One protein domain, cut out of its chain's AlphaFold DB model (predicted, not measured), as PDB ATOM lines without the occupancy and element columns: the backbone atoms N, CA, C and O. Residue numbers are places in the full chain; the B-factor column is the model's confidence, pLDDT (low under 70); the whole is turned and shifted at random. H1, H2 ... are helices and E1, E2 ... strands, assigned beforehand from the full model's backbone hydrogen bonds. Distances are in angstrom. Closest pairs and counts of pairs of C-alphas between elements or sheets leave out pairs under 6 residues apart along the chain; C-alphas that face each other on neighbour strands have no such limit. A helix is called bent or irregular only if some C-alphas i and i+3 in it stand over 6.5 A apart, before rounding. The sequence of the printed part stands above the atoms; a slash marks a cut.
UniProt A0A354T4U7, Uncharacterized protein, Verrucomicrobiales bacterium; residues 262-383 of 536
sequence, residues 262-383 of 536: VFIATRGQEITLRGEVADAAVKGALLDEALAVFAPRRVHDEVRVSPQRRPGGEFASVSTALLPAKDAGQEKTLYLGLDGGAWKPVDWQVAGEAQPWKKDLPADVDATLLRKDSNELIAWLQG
ATOM      1  N   VAL A 262      -9.751 -33.722  38.004       93.94
ATOM      2  CA  VAL A 262     -10.242 -32.848  36.934       93.94
ATOM      3  C   VAL A 262      -9.606 -31.475  37.064       93.94
ATOM      4  O   VAL A 262      -9.559 -30.892  38.142       93.94
ATOM      5  N   PHE A 263      -9.128 -30.946  35.948       93.44
ATOM      6  CA  PHE A 263      -8.707 -29.567  35.820       93.44
ATOM      7  C   PHE A 263      -9.807 -28.738  35.167       93.44
ATOM      8  O   PHE A 263     -10.408 -29.176  34.185       93.44
ATOM      9  N   ILE A 264     -10.012 -27.525  35.674       94.12
ATOM     10  CA  ILE A 264     -10.860 -26.508  35.052       94.12
ATOM     11  C   ILE A 264      -9.957 -25.359  34.623       94.12
ATOM     12  O   ILE A 264      -9.376 -24.671  35.464       94.12
ATOM     13  N   ALA A 265      -9.821 -25.168  33.315       91.81
ATOM     14  CA  ALA A 265      -9.053 -24.083  32.724       91.81
ATOM     15  C   ALA A 265      -9.998 -23.074  32.079       91.81
ATOM     16  O   ALA A 265     -10.878 -23.465  31.322       91.81
ATOM     17  N   THR A 266      -9.794 -21.784  32.327       90.75
ATOM     18  CA  THR A 266     -10.580 -20.710  31.706       90.75
ATOM     19  C   THR A 266      -9.666 -19.798  30.902       90.75
ATOM     20  O   THR A 266      -8.627 -19.383  31.411       90.75
ATOM     21  N   ARG A 267     -10.065 -19.445  29.675       87.56
ATOM     22  CA  ARG A 267      -9.416 -18.446  28.814       87.56
ATOM     23  C   ARG A 267     -10.491 -17.601  28.135       87.56
ATOM     24  O   ARG A 267     -11.108 -18.023  27.159       87.56
ATOM     25  N   GLY A 268     -10.734 -16.398  28.650       84.44
ATOM     26  CA  GLY A 268     -11.791 -15.532  28.124       84.44
ATOM     27  C   GLY A 268     -13.173 -16.198  28.219       84.44
ATOM     28  O   GLY A 268     -13.639 -16.498  29.319       84.44
ATOM     29  N   GLN A 269     -13.830 -16.425  27.075       82.94
ATOM     30  CA  GLN A 269     -15.156 -17.062  26.996       82.94
ATOM     31  C   GLN A 269     -15.113 -18.594  26.931       82.94
ATOM     32  O   GLN A 269     -16.168 -19.219  26.965       82.94
ATOM     33  N   GLU A 270     -13.931 -19.200  26.842       85.06
ATOM     34  CA  GLU A 270     -13.772 -20.650  26.747       85.06
ATOM     35  C   GLU A 270     -13.333 -21.237  28.089       85.06
ATOM     36  O   GLU A 270     -12.442 -20.712  28.764       85.06
ATOM     37  N   ILE A 271     -13.965 -22.342  28.472       88.50
ATOM     38  CA  ILE A 271     -13.652 -23.143  29.650       88.50
ATOM     39  C   ILE A 271     -13.430 -24.570  29.186       88.50
ATOM     40  O   ILE A 271     -14.268 -25.118  28.479       88.50
ATOM     41  N   THR A 272     -12.346 -25.196  29.624       89.38
ATOM     42  CA  THR A 272     -12.059 -26.600  29.332       89.38
ATOM     43  C   THR A 272     -11.971 -27.389  30.626       89.38
ATOM     44  O   THR A 272     -11.192 -27.043  31.517       89.38
ATOM     45  N   LEU A 273     -12.763 -28.460  30.715       92.06
ATOM     46  CA  LEU A 273     -12.682 -29.459  31.774       92.06
ATOM     47  C   LEU A 273     -11.909 -30.659  31.238       92.06
ATOM     48  O   LEU A 273     -12.351 -31.299  30.288       92.06
ATOM     49  N   ARG A 274     -10.770 -30.988  31.850       91.69
ATOM     50  CA  ARG A 274      -9.924 -32.108  31.414       91.69
ATOM     51  C   ARG A 274      -9.447 -32.931  32.597       91.69
ATOM     52  O   ARG A 274      -8.962 -32.381  33.580       91.69
ATOM     53  N   GLY A 275      -9.530 -34.250  32.491       91.31
ATOM     54  CA  GLY A 275      -9.058 -35.145  33.542       91.31
ATOM     55  C   GLY A 275      -9.594 -36.558  33.401       91.31
ATOM     56  O   GLY A 275     -10.054 -36.944  32.324       91.31
ATOM     57  N   GLU A 276      -9.536 -37.327  34.484       91.38
ATOM     58  CA  GLU A 276      -9.979 -38.720  34.526       91.38
ATOM     59  C   GLU A 276     -10.825 -38.992  35.769       91.38
ATOM     60  O   GLU A 276     -10.398 -38.734  36.894       91.38
ATOM     61  N   VAL A 277     -12.009 -39.562  35.560       92.06
ATOM     62  CA  VAL A 277     -12.956 -39.956  36.612       92.06
ATOM     63  C   VAL A 277     -13.308 -41.434  36.485       92.06
ATOM     64  O   VAL A 277     -13.132 -42.028  35.421       92.06
ATOM     65  N   ALA A 278     -13.783 -42.047  37.567       88.38
ATOM     66  CA  ALA A 278     -14.024 -43.489  37.607       88.38
ATOM     67  C   ALA A 278     -15.247 -43.939  36.809       88.38
ATOM     68  O   ALA A 278     -15.220 -44.994  36.174       88.38
ATOM     69  N   ASP A 279     -16.305 -43.133  36.812       86.75
ATOM     70  CA  ASP A 279     -17.577 -43.498  36.209       86.75
ATOM     71  C   ASP A 279     -18.223 -42.334  35.441       86.75
ATOM     72  O   ASP A 279     -17.871 -41.158  35.571       86.75
ATOM     73  N   ALA A 280     -19.162 -42.696  34.567       84.25
ATOM     74  CA  ALA A 280     -19.876 -41.744  33.727       84.25
ATOM     75  C   ALA A 280     -20.889 -40.896  34.514       84.25
ATOM     76  O   ALA A 280     -21.264 -39.827  34.035       84.25
ATOM     77  N   ALA A 281     -21.326 -41.352  35.693       84.88
ATOM     78  CA  ALA A 281     -22.280 -40.625  36.522       84.88
ATOM     79  C   ALA A 281     -21.614 -39.398  37.156       84.88
ATOM     80  O   ALA A 281     -22.131 -38.292  37.017       84.88
ATOM     81  N   VAL A 282     -20.418 -39.566  37.727       87.62
ATOM     82  CA  VAL A 282     -19.571 -38.482  38.241       87.62
ATOM     83  C   VAL A 282     -19.214 -37.505  37.124       87.62
ATOM     84  O   VAL A 282     -19.329 -36.294  37.305       87.62
ATOM     85  N   LYS A 283     -18.846 -38.014  35.935       88.81
ATOM     86  CA  LYS A 283     -18.604 -37.160  34.762       88.81
ATOM     87  C   LYS A 283     -19.830 -36.304  34.421       88.81
ATOM     88  O   LYS A 283     -19.688 -35.108  34.193       88.81
ATOM     89  N   GLY A 284     -21.010 -36.924  34.351       84.38
ATOM     90  CA  GLY A 284     -22.262 -36.244  34.020       84.38
ATOM     91  C   GLY A 284     -22.609 -35.156  35.032       84.38
ATOM     92  O   GLY A 284     -22.803 -34.012  34.637       84.38
ATOM     93  N   ALA A 285     -22.582 -35.489  36.326       87.88
ATOM     94  CA  ALA A 285     -22.874 -34.546  37.403       87.88
ATOM     95  C   ALA A 285     -21.949 -33.317  37.369       87.88
ATOM     96  O   ALA A 285     -22.422 -32.185  37.447       87.88
ATOM     97  N   LEU A 286     -20.643 -33.531  37.169       89.69
ATOM     98  CA  LEU A 286     -19.665 -32.446  37.084       89.69
ATOM     99  C   LEU A 286     -19.908 -31.528  35.874       89.69
ATOM    100  O   LEU A 286     -19.774 -30.309  35.981       89.69
ATOM    101  N   LEU A 287     -20.239 -32.104  34.715       87.38
ATOM    102  CA  LEU A 287     -20.504 -31.337  33.497       87.38
ATOM    103  C   LEU A 287     -21.801 -30.537  33.595       87.38
ATOM    104  O   LEU A 287     -21.813 -29.373  33.198       87.38
ATOM    105  N   ASP A 288     -22.860 -31.136  34.136       84.81
ATOM    106  CA  ASP A 288     -24.145 -30.466  34.333       84.81
ATOM    107  C   ASP A 288     -23.988 -29.259  35.273       84.81
ATOM    108  O   ASP A 288     -24.467 -28.163  34.967       84.81
ATOM    109  N   GLU A 289     -23.240 -29.419  36.372       89.56
ATOM    110  CA  GLU A 289     -22.947 -28.328  37.307       89.56
ATOM    111  C   GLU A 289     -22.103 -27.224  36.648       89.56
ATOM    112  O   GLU A 289     -22.434 -26.041  36.746       89.56
ATOM    113  N   ALA A 290     -21.052 -27.588  35.904       88.19
ATOM    114  CA  ALA A 290     -20.203 -26.625  35.205       88.19
ATOM    115  C   ALA A 290     -20.958 -25.832  34.126       88.19
ATOM    116  O   ALA A 290     -20.787 -24.615  34.024       88.19
ATOM    117  N   LEU A 291     -21.810 -26.495  33.340       84.38
ATOM    118  CA  LEU A 291     -22.621 -25.854  32.303       84.38
ATOM    119  C   LEU A 291     -23.650 -24.883  32.901       84.38
ATOM    120  O   LEU A 291     -23.883 -23.815  32.332       84.38
ATOM    121  N   ALA A 292     -24.221 -25.215  34.063       83.75
ATOM    122  CA  ALA A 292     -25.145 -24.337  34.774       83.75
ATOM    123  C   ALA A 292     -24.437 -23.117  35.393       83.75
ATOM    124  O   ALA A 292     -24.895 -21.983  35.245       83.75
ATOM    125  N   VAL A 293     -23.308 -23.334  36.071       87.88
ATOM    126  CA  VAL A 293     -22.607 -22.303  36.854       87.88
ATOM    127  C   VAL A 293     -21.828 -21.329  35.977       87.88
ATOM    128  O   VAL A 293     -21.746 -20.140  36.290       87.88
ATOM    129  N   PHE A 294     -21.235 -21.806  34.883       86.56
ATOM    130  CA  PHE A 294     -20.359 -20.986  34.050       86.56
ATOM    131  C   PHE A 294     -21.057 -20.270  32.893       86.56
ATOM    132  O   PHE A 294     -20.394 -19.570  32.123       86.56
ATOM    133  N   ALA A 295     -22.380 -20.379  32.775       78.62
ATOM    134  CA  ALA A 295     -23.144 -19.647  31.773       78.62
ATOM    135  C   ALA A 295     -22.859 -18.123  31.846       78.62
ATOM    136  O   ALA A 295     -22.823 -17.551  32.939       78.62
ATOM    137  N   PRO A 296     -22.649 -17.426  30.706       76.62
ATOM    138  CA  PRO A 296     -22.825 -17.870  29.318       76.62
ATOM    139  C   PRO A 296     -21.541 -18.392  28.632       76.62
ATOM    140  O   PRO A 296     -21.475 -18.404  27.406       76.62
ATOM    141  N   ARG A 297     -20.493 -18.759  29.378       79.81
ATOM    142  CA  ARG A 297     -19.210 -19.184  28.794       79.81
ATOM    143  C   ARG A 297     -19.321 -20.563  28.143       79.81
ATOM    144  O   ARG A 297     -20.104 -21.410  28.568       79.81
ATOM    145  N   ARG A 298     -18.495 -20.799  27.124       78.81
ATOM    146  CA  ARG A 298     -18.439 -22.062  26.388       78.81
ATOM    147  C   ARG A 298     -17.640 -23.090  27.173       78.81
ATOM    148  O   ARG A 298     -16.461 -22.871  27.435       78.81
ATOM    149  N   VAL A 299     -18.262 -24.218  27.496       84.00
ATOM    150  CA  VAL A 299     -17.622 -25.320  28.220       84.00
ATOM    151  C   VAL A 299     -17.241 -26.441  27.252       84.00
ATOM    152  O   VAL A 299     -18.069 -26.908  26.474       84.00
ATOM    153  N   HIS A 300     -15.988 -26.878  27.308       83.44
ATOM    154  CA  HIS A 300     -15.423 -27.985  26.550       83.44
ATOM    155  C   HIS A 300     -15.175 -29.176  27.478       83.44
ATOM    156  O   HIS A 300     -14.444 -29.063  28.463       83.44
ATOM    157  N   ASP A 301     -15.775 -30.320  27.149       85.69
ATOM    158  CA  ASP A 301     -15.591 -31.579  27.871       85.69
ATOM    159  C   ASP A 301     -14.462 -32.416  27.260       85.69
ATOM    160  O   ASP A 301     -14.572 -32.929  26.143       85.69
ATOM    161  N   GLU A 302     -13.398 -32.603  28.032       87.62
ATOM    162  CA  GLU A 302     -12.310 -33.543  27.771       87.62
ATOM    163  C   GLU A 302     -12.069 -34.484  28.968       87.62
ATOM    164  O   GLU A 302     -10.983 -35.052  29.131       87.62
ATOM    165  N   VAL A 303     -13.078 -34.657  29.829       89.00
ATOM    166  CA  VAL A 303     -13.014 -35.567  30.977       89.00
ATOM    167  C   VAL A 303     -13.197 -37.004  30.488       89.00
ATOM    168  O   VAL A 303     -14.160 -37.337  29.793       89.00
ATOM    169  N   ARG A 304     -12.268 -37.891  30.839       89.62
ATOM    170  CA  ARG A 304     -12.273 -39.301  30.429       89.62
ATOM    171  C   ARG A 304     -12.806 -40.178  31.559       89.62
ATOM    172  O   ARG A 304     -12.498 -39.944  32.723       89.62
ATOM    173  N   VAL A 305     -13.574 -41.209  31.211       88.06
ATOM    174  CA  VAL A 305     -14.007 -42.243  32.165       88.06
ATOM    175  C   VAL A 305     -12.986 -43.378  32.138       88.06
ATOM    176  O   VAL A 305     -12.706 -43.929  31.074       88.06
ATOM    177  N   SER A 306     -12.414 -43.706  33.294       86.75
ATOM    178  CA  SER A 306     -11.335 -44.678  33.449       86.75
ATOM    179  C   SER A 306     -11.644 -45.639  34.604       86.75
ATOM    180  O   SER A 306     -11.676 -45.213  35.757       86.75
ATOM    181  N   PRO A 307     -11.776 -46.957  34.348       83.25
ATOM    182  CA  PRO A 307     -11.976 -47.952  35.408       83.25
ATOM    183  C   PRO A 307     -10.732 -48.150  36.292       83.25
ATOM    184  O   PRO A 307     -10.765 -48.912  37.255       83.25
ATOM    185  N   GLN A 308      -9.615 -47.493  35.960       86.62
ATOM    186  CA  GLN A 308      -8.400 -47.450  36.772       86.62
ATOM    187  C   GLN A 308      -8.448 -46.348  37.844       86.62
ATOM    188  O   GLN A 308      -7.450 -46.131  38.531       86.62
ATOM    189  N   ARG A 309      -9.567 -45.628  37.975       87.25
ATOM    190  CA  ARG A 309      -9.791 -44.629  39.025       87.25
ATOM    191  C   ARG A 309     -10.714 -45.165  40.111       87.25
ATOM    192  O   ARG A 309     -11.564 -46.016  39.854       87.25
ATOM    193  N   ARG A 310     -10.524 -44.666  41.333       87.88
ATOM    194  CA  ARG A 310     -11.338 -45.018  42.499       87.88
ATOM    195  C   ARG A 310     -12.799 -44.596  42.269       87.88
ATOM    196  O   ARG A 310     -13.027 -43.418  42.005       87.88
ATOM    197  N   PRO A 311     -13.770 -45.523  42.343       82.50
ATOM    198  CA  PRO A 311     -15.185 -45.205  42.170       82.50
ATOM    199  C   PRO A 311     -15.787 -44.526  43.404       82.50
ATOM    200  O   PRO A 311     -15.352 -44.787  44.525       82.50
ATOM    201  N   GLY A 312     -16.845 -43.735  43.190       70.12
ATOM    202  CA  GLY A 312     -17.763 -43.312  44.253       70.12
ATOM    203  C   GLY A 312     -17.348 -42.104  45.088       70.12
ATOM    204  O   GLY A 312     -17.893 -41.928  46.175       70.12
ATOM    205  N   GLY A 313     -16.406 -41.288  44.628       69.56
ATOM    206  CA  GLY A 313     -16.119 -40.027  45.295       69.56
ATOM    207  C   GLY A 313     -16.705 -38.804  44.572       69.56
ATOM    208  O   GLY A 313     -17.041 -38.849  43.384       69.56
ATOM    209  N   GLU A 314     -16.891 -37.726  45.337       81.62
ATOM    210  CA  GLU A 314     -17.501 -36.472  44.899       81.62
ATOM    211  C   GLU A 314     -16.443 -35.368  44.772       81.62
ATOM    212  O   GLU A 314     -15.610 -35.153  45.660       81.62
ATOM    213  N   PHE A 315     -16.492 -34.629  43.663       88.69
ATOM    214  CA  PHE A 315     -15.737 -33.387  43.521       88.69
ATOM    215  C   PHE A 315     -16.419 -32.271  44.317       88.69
ATOM    216  O   PHE A 315     -17.637 -32.266  44.479       88.69
ATOM    217  N   ALA A 316     -15.639 -31.297  44.792       88.94
ATOM    218  CA  ALA A 316     -16.214 -30.090  45.375       88.94
ATOM    219  C   ALA A 316     -17.120 -29.364  44.366       88.94
ATOM    220  O   ALA A 316     -16.813 -29.324  43.173       88.94
ATOM    221  N   SER A 317     -18.183 -28.726  44.859       90.12
ATOM    222  CA  SER A 317     -19.136 -27.990  44.024       90.12
ATOM    223  C   SER A 317     -18.449 -26.964  43.125       90.12
ATOM    224  O   SER A 317     -17.552 -26.220  43.549       90.12
ATOM    225  N   VAL A 318     -18.876 -26.920  41.870       90.44
ATOM    226  CA  VAL A 318     -18.412 -25.950  40.882       90.44
ATOM    227  C   VAL A 318     -19.062 -24.601  41.194       90.44
ATOM    228  O   VAL A 318     -20.266 -24.496  41.395       90.44
ATOM    229  N   SER A 319     -18.270 -23.530  41.255       91.19
ATOM    230  CA  SER A 319     -18.785 -22.184  41.543       91.19
ATOM    231  C   SER A 319     -18.122 -21.125  40.669       91.19
ATOM    232  O   SER A 319     -17.025 -21.319  40.141       91.19
ATOM    233  N   THR A 320     -18.750 -19.952  40.559       87.69
ATOM    234  CA  THR A 320     -18.193 -18.812  39.816       87.69
ATOM    235  C   THR A 320     -16.883 -18.284  40.410       87.69
ATOM    236  O   THR A 320     -16.198 -17.517  39.741       87.69
ATOM    237  N   ALA A 321     -16.498 -18.701  41.624       87.25
ATOM    238  CA  ALA A 321     -15.192 -18.390  42.213       87.25
ATOM    239  C   ALA A 321     -14.018 -19.027  41.441       87.25
ATOM    240  O   ALA A 321     -12.881 -18.576  41.559       87.25
ATOM    241  N   LEU A 322     -14.291 -20.049  40.622       88.62
ATOM    242  CA  LEU A 322     -13.303 -20.692  39.750       88.62
ATOM    243  C   LEU A 322     -13.037 -19.890  38.459       88.62
ATOM    244  O   LEU A 322     -12.110 -20.192  37.702       88.62
ATOM    245  N   LEU A 323     -13.837 -18.849  38.200       87.56
ATOM    246  CA  LEU A 323     -13.656 -17.954  37.062       87.56
ATOM    247  C   LEU A 323     -12.658 -16.829  37.390       87.56
ATOM    248  O   LEU A 323     -12.481 -16.474  38.555       87.56
ATOM    249  N   PRO A 324     -12.025 -16.223  36.369       83.69
ATOM    250  CA  PRO A 324     -11.159 -15.071  36.574       83.69
ATOM    251  C   PRO A 324     -11.914 -13.907  37.229       83.69
ATOM    252  O   PRO A 324     -13.026 -13.565  36.808       83.69
ATOM    253  N   ALA A 325     -11.308 -13.293  38.247       76.81
ATOM    254  CA  ALA A 325     -11.892 -12.154  38.945       76.81
ATOM    255  C   ALA A 325     -12.005 -10.948  37.999       76.81
ATOM    256  O   ALA A 325     -11.005 -10.501  37.435       76.81
ATOM    257  N   LYS A 326     -13.222 -10.401  37.851       66.25
ATOM    258  CA  LYS A 326     -13.498  -9.259  36.956       66.25
ATOM    259  C   LYS A 326     -12.650  -8.029  37.292       66.25
ATOM    260  O   LYS A 326     -12.241  -7.316  36.382       66.25
ATOM    261  N   ASP A 327     -12.340  -7.834  38.571       57.47
ATOM    262  CA  ASP A 327     -11.631  -6.648  39.065       57.47
ATOM    263  C   ASP A 327     -10.101  -6.769  38.955       57.47
ATOM    264  O   ASP A 327      -9.388  -5.779  39.090       57.47
ATOM    265  N   ALA A 328      -9.578  -7.974  38.690       60.81
ATOM    266  CA  ALA A 328      -8.139  -8.250  38.682       60.81
ATOM    267  C   ALA A 328      -7.489  -8.144  37.290       60.81
ATOM    268  O   ALA A 328      -6.286  -8.372  37.162       60.81
ATOM    269  N   GLY A 329      -8.265  -7.876  36.232       60.88
ATOM    270  CA  GLY A 329      -7.767  -7.864  34.847       60.88
ATOM    271  C   GLY A 329      -7.218  -9.215  34.358       60.88
ATOM    272  O   GLY A 329      -6.596  -9.285  33.301       60.88
ATOM    273  N   GLN A 330      -7.421 -10.296  35.117       71.56
ATOM    274  CA  GLN A 330      -7.021 -11.645  34.731       71.56
ATOM    275  C   GLN A 330      -8.079 -12.245  33.804       71.56
ATOM    276  O   GLN A 330      -9.251 -12.314  34.154       71.56
ATOM    277  N   GLU A 331      -7.665 -12.733  32.634       82.38
ATOM    278  CA  GLU A 331      -8.547 -13.445  31.692       82.38
ATOM    279  C   GLU A 331      -8.414 -14.973  31.781       82.38
ATOM    280  O   GLU A 331      -9.147 -15.702  31.103       82.38
ATOM    281  N   LYS A 332      -7.459 -15.456  32.588       89.69
ATOM    282  CA  LYS A 332      -7.032 -16.856  32.627       89.69
ATOM    283  C   LYS A 332      -6.970 -17.396  34.049       89.69
ATOM    284  O   LYS A 332      -6.341 -16.784  34.910       89.69
ATOM    285  N   THR A 333      -7.561 -18.566  34.263       91.75
ATOM    286  CA  THR A 333      -7.472 -19.323  35.520       91.75
ATOM    287  C   THR A 333      -7.267 -20.805  35.238       91.75
ATOM    288  O   THR A 333      -7.654 -21.308  34.183       91.75
ATOM    289  N   LEU A 334      -6.652 -21.505  36.189       92.19
ATOM    290  CA  LEU A 334      -6.512 -22.954  36.178       92.19
ATOM    291  C   LEU A 334      -6.723 -23.470  37.600       92.19
ATOM    292  O   LEU A 334      -6.093 -22.981  38.535       92.19
ATOM    293  N   TYR A 335      -7.604 -24.449  37.755       93.88
ATOM    294  CA  TYR A 335      -7.893 -25.098  39.029       93.88
ATOM    295  C   TYR A 335      -7.774 -26.612  38.890       93.88
ATOM    296  O   TYR A 335      -8.118 -27.163  37.848       93.88
ATOM    297  N   LEU A 336      -7.309 -27.274  39.946       93.44
ATOM    298  CA  LEU A 336      -7.260 -28.725  40.095       93.44
ATOM    299  C   LEU A 336      -8.272 -29.159  41.153       93.44
ATOM    300  O   LEU A 336      -8.176 -28.762  42.313       93.44
ATOM    301  N   GLY A 337      -9.213 -30.001  40.754       92.69
ATOM    302  CA  GLY A 337     -10.081 -30.763  41.636       92.69
ATOM    303  C   GLY A 337      -9.555 -32.184  41.764       92.69
ATOM    304  O   GLY A 337      -9.248 -32.841  40.766       92.69
ATOM    305  N   LEU A 338      -9.455 -32.655  43.000       91.31
ATOM    306  CA  LEU A 338      -9.265 -34.065  43.305       91.31
ATOM    307  C   LEU A 338     -10.550 -34.588  43.919       91.31
ATOM    308  O   LEU A 338     -11.222 -33.873  44.659       91.31
ATOM    309  N   ASP A 339     -10.840 -35.845  43.641       87.12
ATOM    310  CA  ASP A 339     -11.956 -36.536  44.255       87.12
ATOM    311  C   ASP A 339     -11.883 -36.494  45.806       87.12
ATOM    312  O   ASP A 339     -10.850 -36.822  46.417       87.12
ATOM    313  N   GLY A 340     -12.966 -36.030  46.441       83.69
ATOM    314  CA  GLY A 340     -13.084 -35.795  47.882       83.69
ATOM    315  C   GLY A 340     -12.284 -34.593  48.399       83.69
ATOM    316  O   GLY A 340     -12.026 -34.502  49.600       83.69
ATOM    317  N   GLY A 341     -11.825 -33.705  47.513       85.50
ATOM    318  CA  GLY A 341     -11.002 -32.541  47.840       85.50
ATOM    319  C   GLY A 341     -11.572 -31.224  47.312       85.50
ATOM    320  O   GLY A 341     -12.379 -31.186  46.388       85.50
ATOM    321  N   ALA A 342     -11.116 -30.116  47.900       89.19
ATOM    322  CA  ALA A 342     -11.452 -28.775  47.430       89.19
ATOM    323  C   ALA A 342     -10.711 -28.420  46.129       89.19
ATOM    324  O   ALA A 342      -9.608 -28.912  45.877       89.19
ATOM    325  N   TRP A 343     -11.287 -27.505  45.343       92.38
ATOM    326  CA  TRP A 343     -10.622 -26.916  44.180       92.38
ATOM    327  C   TRP A 343      -9.368 -26.146  44.604       92.38
ATOM    328  O   TRP A 343      -9.440 -25.211  45.402       92.38
ATOM    329  N   LYS A 344      -8.214 -26.522  44.053       91.19
ATOM    330  CA  LYS A 344      -6.926 -25.869  44.310       91.19
ATOM    331  C   LYS A 344      -6.514 -25.008  43.115       91.19
ATOM    332  O   LYS A 344      -6.541 -25.515  41.994       91.19
ATOM    333  N   PRO A 345      -6.112 -23.742  43.313       89.81
ATOM    334  CA  PRO A 345      -5.585 -22.928  42.227       89.81
ATOM    335  C   PRO A 345      -4.252 -23.501  41.734       89.81
ATOM    336  O   PRO A 345      -3.426 -23.969  42.518       89.81
ATOM    337  N   VAL A 346      -4.046 -23.454  40.424       88.75
ATOM    338  CA  VAL A 346      -2.824 -23.896  39.754       88.75
ATOM    339  C   VAL A 346      -2.230 -22.715  39.003       88.75
ATOM    340  O   VAL A 346      -2.923 -22.012  38.267       88.75
ATOM    341  N   ASP A 347      -0.926 -22.512  39.167       86.56
ATOM    342  CA  ASP A 347      -0.215 -21.455  38.464       86.56
ATOM    343  C   ASP A 347       0.032 -21.853  37.003       86.56
ATOM    344  O   ASP A 347       0.918 -22.648  36.689       86.56
ATOM    345  N   TRP A 348      -0.763 -21.295  36.091       85.31
ATOM    346  CA  TRP A 348      -0.634 -21.543  34.655       85.31
ATOM    347  C   TRP A 348       0.558 -20.816  34.007       85.31
ATOM    348  O   TRP A 348       0.889 -21.101  32.855       85.31
ATOM    349  N   GLN A 349       1.210 -19.877  34.700       84.25
ATOM    350  CA  GLN A 349       2.393 -19.171  34.191       84.25
ATOM    351  C   GLN A 349       3.668 -19.997  34.378       84.25
ATOM    352  O   GLN A 349       4.629 -19.848  33.624       84.25
ATOM    353  N   VAL A 350       3.664 -20.911  35.347       82.50
ATOM    354  CA  VAL A 350       4.784 -21.815  35.607       82.50
ATOM    355  C   VAL A 350       4.786 -22.959  34.592       82.50
ATOM    356  O   VAL A 350       3.758 -23.565  34.286       82.50
ATOM    357  N   ALA A 351       5.966 -23.293  34.066       71.88
ATOM    358  CA  ALA A 351       6.125 -24.434  33.168       71.88
ATOM    359  C   ALA A 351       5.636 -25.734  33.833       71.88
ATOM    360  O   ALA A 351       5.862 -25.965  35.022       71.88
ATOM    361  N   GLY A 352       5.012 -26.620  33.053       68.88
ATOM    362  CA  GLY A 352       4.401 -27.864  33.547       68.88
ATOM    363  C   GLY A 352       5.321 -28.763  34.395       68.88
ATOM    364  O   GLY A 352       4.891 -29.460  35.320       68.88
ATOM    365  N   GLU A 353       6.632 -28.714  34.155       67.62
ATOM    366  CA  GLU A 353       7.617 -29.478  34.924       67.62
ATOM    367  C   GLU A 353       7.900 -28.904  36.321       67.62
ATOM    368  O   GLU A 353       8.142 -29.679  37.249       67.62
ATOM    369  N   ALA A 354       7.769 -27.592  36.511       74.25
ATOM    370  CA  ALA A 354       8.059 -26.892  37.766       74.25
ATOM    371  C   ALA A 354       6.810 -26.644  38.634       74.25
ATOM    372  O   ALA A 354       6.854 -25.877  39.594       74.25
ATOM    373  N   GLN A 355       5.690 -27.287  38.297       79.69
ATOM    374  CA  GLN A 355       4.401 -27.032  38.925       79.69
ATOM    375  C   GLN A 355       4.391 -27.278  40.451       79.69
ATOM    376  O   GLN A 355       4.734 -28.384  40.889       79.69
ATOM    377  N   PRO A 356       3.955 -26.292  41.263       76.56
ATOM    378  CA  PRO A 356       4.005 -26.369  42.724       76.56
ATOM    379  C   PRO A 356       3.025 -27.392  43.310       76.56
ATOM    380  O   PRO A 356       3.369 -28.054  44.289       76.56
ATOM    381  N   TRP A 357       1.874 -27.623  42.661       80.94
ATOM    382  CA  TRP A 357       0.858 -28.568  43.146       80.94
ATOM    383  C   TRP A 357       1.374 -29.999  43.299       80.94
ATOM    384  O   TRP A 357       0.791 -30.758  44.063       80.94
ATOM    385  N   LYS A 358       2.484 -30.372  42.644       81.12
ATOM    386  CA  LYS A 358       3.123 -31.691  42.798       81.12
ATOM    387  C   LYS A 358       3.484 -32.009  44.249       81.12
ATOM    388  O   LYS A 358       3.455 -33.172  44.627       81.12
ATOM    389  N   LYS A 359       3.840 -30.989  45.039       80.31
ATOM    390  CA  LYS A 359       4.202 -31.135  46.458       80.31
ATOM    391  C   LYS A 359       2.979 -31.185  47.376       80.31
ATOM    392  O   LYS A 359       3.085 -31.688  48.488       80.31
ATOM    393  N   ASP A 360       1.836 -30.712  46.885       81.00
ATOM    394  CA  ASP A 360       0.582 -30.584  47.633       81.00
ATOM    395  C   ASP A 360      -0.430 -31.690  47.282       81.00
ATOM    396  O   ASP A 360      -1.607 -31.614  47.671       81.00
ATOM    397  N   LEU A 361      -0.000 -32.690  46.503       84.56
ATOM    398  CA  LEU A 361      -0.807 -33.861  46.195       84.56
ATOM    399  C   LEU A 361      -0.878 -34.798  47.409       84.56
ATOM    400  O   LEU A 361       0.126 -35.002  48.093       84.56
ATOM    401  N   PRO A 362      -2.047 -35.403  47.669       84.19
ATOM    402  CA  PRO A 362      -2.156 -36.521  48.596       84.19
ATOM    403  C   PRO A 362      -1.197 -37.664  48.231       84.19
ATOM    404  O   PRO A 362      -0.917 -37.896  47.056       84.19
ATOM    405  N   ALA A 363      -0.748 -38.423  49.234       79.56
ATOM    406  CA  ALA A 363       0.186 -39.536  49.039       79.56
ATOM    407  C   ALA A 363      -0.355 -40.652  48.119       79.56
ATOM    408  O   ALA A 363       0.432 -41.410  47.559       79.56
ATOM    409  N   ASP A 364      -1.678 -40.753  47.949       77.00
ATOM    410  CA  ASP A 364      -2.344 -41.725  47.074       77.00
ATOM    411  C   ASP A 364      -2.494 -41.257  45.610       77.00
ATOM    412  O   ASP A 364      -3.112 -41.958  44.807       77.00
ATOM    413  N   VAL A 365      -1.934 -40.097  45.240       82.56
ATOM    414  CA  VAL A 365      -2.010 -39.540  43.880       82.56
ATOM    415  C   VAL A 365      -0.613 -39.325  43.300       82.56
ATOM    416  O   VAL A 365       0.116 -38.418  43.699       82.56
ATOM    417  N   ASP A 366      -0.255 -40.120  42.289       85.69
ATOM    418  CA  ASP A 366       0.983 -39.912  41.540       85.69
ATOM    419  C   ASP A 366       0.855 -38.708  40.588       85.69
ATOM    420  O   ASP A 366       0.002 -38.664  39.696       85.69
ATOM    421  N   ALA A 367       1.762 -37.740  40.737       85.88
ATOM    422  CA  ALA A 367       1.869 -36.564  39.879       85.88
ATOM    423  C   ALA A 367       2.055 -36.899  38.388       85.88
ATOM    424  O   ALA A 367       1.765 -36.055  37.536       85.88
ATOM    425  N   THR A 368       2.569 -38.084  38.040       86.44
ATOM    426  CA  THR A 368       2.703 -38.514  36.638       86.44
ATOM    427  C   THR A 368       1.348 -38.641  35.937       86.44
ATOM    428  O   THR A 368       1.255 -38.289  34.759       86.44
ATOM    429  N   LEU A 369       0.292 -39.027  36.666       86.06
ATOM    430  CA  LEU A 369      -1.066 -39.200  36.140       86.06
ATOM    431  C   LEU A 369      -1.692 -37.872  35.700       86.06
ATOM    432  O   LEU A 369      -2.402 -37.815  34.701       86.06
ATOM    433  N   LEU A 370      -1.398 -36.792  36.429       89.88
ATOM    434  CA  LEU A 370      -1.947 -35.456  36.177       89.88
ATOM    435  C   LEU A 370      -1.105 -34.656  35.173       89.88
ATOM    436  O   LEU A 370      -1.585 -33.691  34.581       89.88
ATOM    437  N   ARG A 371       0.166 -35.036  34.989       87.94
ATOM    438  CA  ARG A 371       1.167 -34.248  34.255       87.94
ATOM    439  C   ARG A 371       0.757 -33.964  32.818       87.94
ATOM    440  O   ARG A 371       0.914 -32.838  32.363       87.94
ATOM    441  N   LYS A 372       0.246 -34.971  32.108       88.75
ATOM    442  CA  LYS A 372      -0.151 -34.817  30.706       88.75
ATOM    443  C   LYS A 372      -1.283 -33.797  30.564       88.75
ATOM    444  O   LYS A 372      -1.135 -32.844  29.807       88.75
ATOM    445  N   ASP A 373      -2.359 -33.970  31.331       89.50
ATOM    446  CA  ASP A 373      -3.521 -33.077  31.281       89.50
ATOM    447  C   ASP A 373      -3.152 -31.650  31.708       89.50
ATOM    448  O   ASP A 373      -3.533 -30.688  31.043       89.50
ATOM    449  N   SER A 374      -2.344 -31.507  32.765       89.94
ATOM    450  CA  SER A 374      -1.858 -30.203  33.221       89.94
ATOM    451  C   SER A 374      -1.003 -29.504  32.161       89.94
ATOM    452  O   SER A 374      -1.246 -28.337  31.864       89.94
ATOM    453  N   ASN A 375      -0.035 -30.201  31.558       89.00
ATOM    454  CA  ASN A 375       0.860 -29.620  30.555       89.00
ATOM    455  C   ASN A 375       0.100 -29.144  29.311       89.00
ATOM    456  O   ASN A 375       0.395 -28.073  28.787       89.00
ATOM    457  N   GLU A 376      -0.874 -29.927  28.844       88.38
ATOM    458  CA  GLU A 376      -1.682 -29.584  27.670       88.38
ATOM    459  C   GLU A 376      -2.575 -28.359  27.938       88.38
ATOM    460  O   GLU A 376      -2.639 -27.456  27.101       88.38
ATOM    461  N   LEU A 377      -3.185 -28.266  29.126       89.19
ATOM    462  CA  LEU A 377      -3.965 -27.090  29.527       89.19
ATOM    463  C   LEU A 377      -3.097 -25.844  29.728       89.19
ATOM    464  O   LEU A 377      -3.482 -24.760  29.296       89.19
ATOM    465  N   ILE A 378      -1.919 -25.977  30.345       89.56
ATOM    466  CA  ILE A 378      -0.972 -24.866  30.518       89.56
ATOM    467  C   ILE A 378      -0.515 -24.343  29.156       89.56
ATOM    468  O   ILE A 378      -0.557 -23.138  28.927       89.56
ATOM    469  N   ALA A 379      -0.144 -25.229  28.228       87.56
ATOM    470  CA  ALA A 379       0.247 -24.834  26.877       87.56
ATOM    471  C   ALA A 379      -0.882 -24.073  26.158       87.56
ATOM    472  O   ALA A 379      -0.639 -23.035  25.538       87.56
ATOM    473  N   TRP A 380      -2.129 -24.537  26.289       87.38
ATOM    474  CA  TRP A 380      -3.300 -23.844  25.746       87.38
ATOM    475  C   TRP A 380      -3.529 -22.467  26.393       87.38
ATOM    476  O   TRP A 380      -3.766 -21.480  25.688       87.38
ATOM    477  N   LEU A 381      -3.392 -22.352  27.718       87.94
ATOM    478  CA  LEU A 381      -3.472 -21.070  28.429       87.94
ATOM    479  C   LEU A 381      -2.336 -20.116  28.027       87.94
ATOM    480  O   LEU A 381      -2.556 -18.906  27.944       87.94
ATOM    481  N   GLN A 382      -1.147 -20.632  27.718       87.00
ATOM    482  CA  GLN A 382       0.024 -19.855  27.291       87.00
ATOM    483  C   GLN A 382       0.013 -19.470  25.803       87.00
ATOM    484  O   GLN A 382       0.876 -18.713  25.370       87.00
ATOM    485  N   GLY A 383      -0.997 -19.896  25.037       80.31
ATOM    486  CA  GLY A 383      -1.199 -19.437  23.662       80.31
ATOM    487  C   GLY A 383      -0.776 -20.421  22.575       80.31
ATOM    488  O   GLY A 383      -0.609 -19.996  21.440       80.31
TER     489      GLY A 383
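Overview. This is residues 262 to 383 of the 536 residues of an uncharacterized protein of Verrucomicrobiales bacterium (UniProt A0A354T4U7). Look for a mixed sheet of four strands as the core, with one long helix over each face: H1 covers the E3 side of one face and H3 lies over the other. The short helix H2 sits beyond the sheet, near H3, and a long link, residues 306 to 331, leads from E3 to E4 at the opposite edge of the sheet. The printed part has 122 residues with three named helices and four named strands, in the order E1 E2 H1 E3 E4 H2 H3; across the sheet the order is E3, E2, E1, E4, and the class is mixed, helices and strands. The whole is compact, with a radius of gyration of the C-alphas of 13.7 A, and spans 39 by 33 by 21 A.

Along the chain. Find C-alpha 262 at (-10.242, -32.848, 36.934), where E1, residues 262 to 267, begins its 16.6 A. E2, residues 270 to 277, runs 21.7 A, and H1, residues 280 to 293, runs 19.9 A. E3, residues 298 to 305, starts at C-alpha 298 (-18.439, -22.062, 26.388) and covers 21.5 A. E4, residues 332 to 338, covers 20.4 A. H2, residues 356 to 359, is neither bent nor irregular, but only just: C-alphas 356 and 359 are 6.1 A apart. H3, residues 367 to 381, runs 20.0 A to C-alpha 381 at (-3.472, -21.070, 28.429); it is irregular, with C-alphas 369 and 372 7.0 A apart.

Arrangement. Begin with the hairpin E1 and E2, antiparallel at 170 degrees, where N 265 and O 272 are 2.9 A apart, within hydrogen-bond range. On the other side of E1, E4 is antiparallel at 172 degrees, with N 264 and O 335 at 2.9 A. E3 is parallel to E2 at 11 degrees, with N 300 and O 271 at 2.7 A. E2, H1 and E3 form a strand-helix-strand unit, two parallel neighbour strands with a helix between, and its crossover is right-handed. H1 and H3 are on opposite faces of the sheet, giving three layers, helices on both faces of a sheet. H1 has a height over the sheet of 9.1 A and lies over E3 and E2; its closest C-alphas to E3 are those of Ala 280 and Val 305, 6.1 A. H3, at a height over the sheet of 9.0 A, runs along the strands, at 9 degrees to E1 on the local plane; the closest C-alphas of H3 and E1 are those of Leu 381 and Arg 267, 6.5 A. H2 is not on the sheet; it is close to H3 but not clearly touching, with the C-alphas of Lys 358 and Ala 367 5.8 A apart. In H1 every O i to N i+4 pair is within hydrogen-bond range, in H3 9 of 11 are, and H2 is too short for such a pair but has its 1 O i to N i+3 pair within range.

Size, cuts and confidence. The two C-alphas farthest apart, those of Pro 307 and Asp 327, are 41.5 A apart and both lie in the long link from E3 to E4. The link from E4 to H2, 17 residues, is long too. The printed part has no cut. Its mean pLDDT is 85.0, and residue 313, residues 326 to 329 and residues 352 to 353 are under 70.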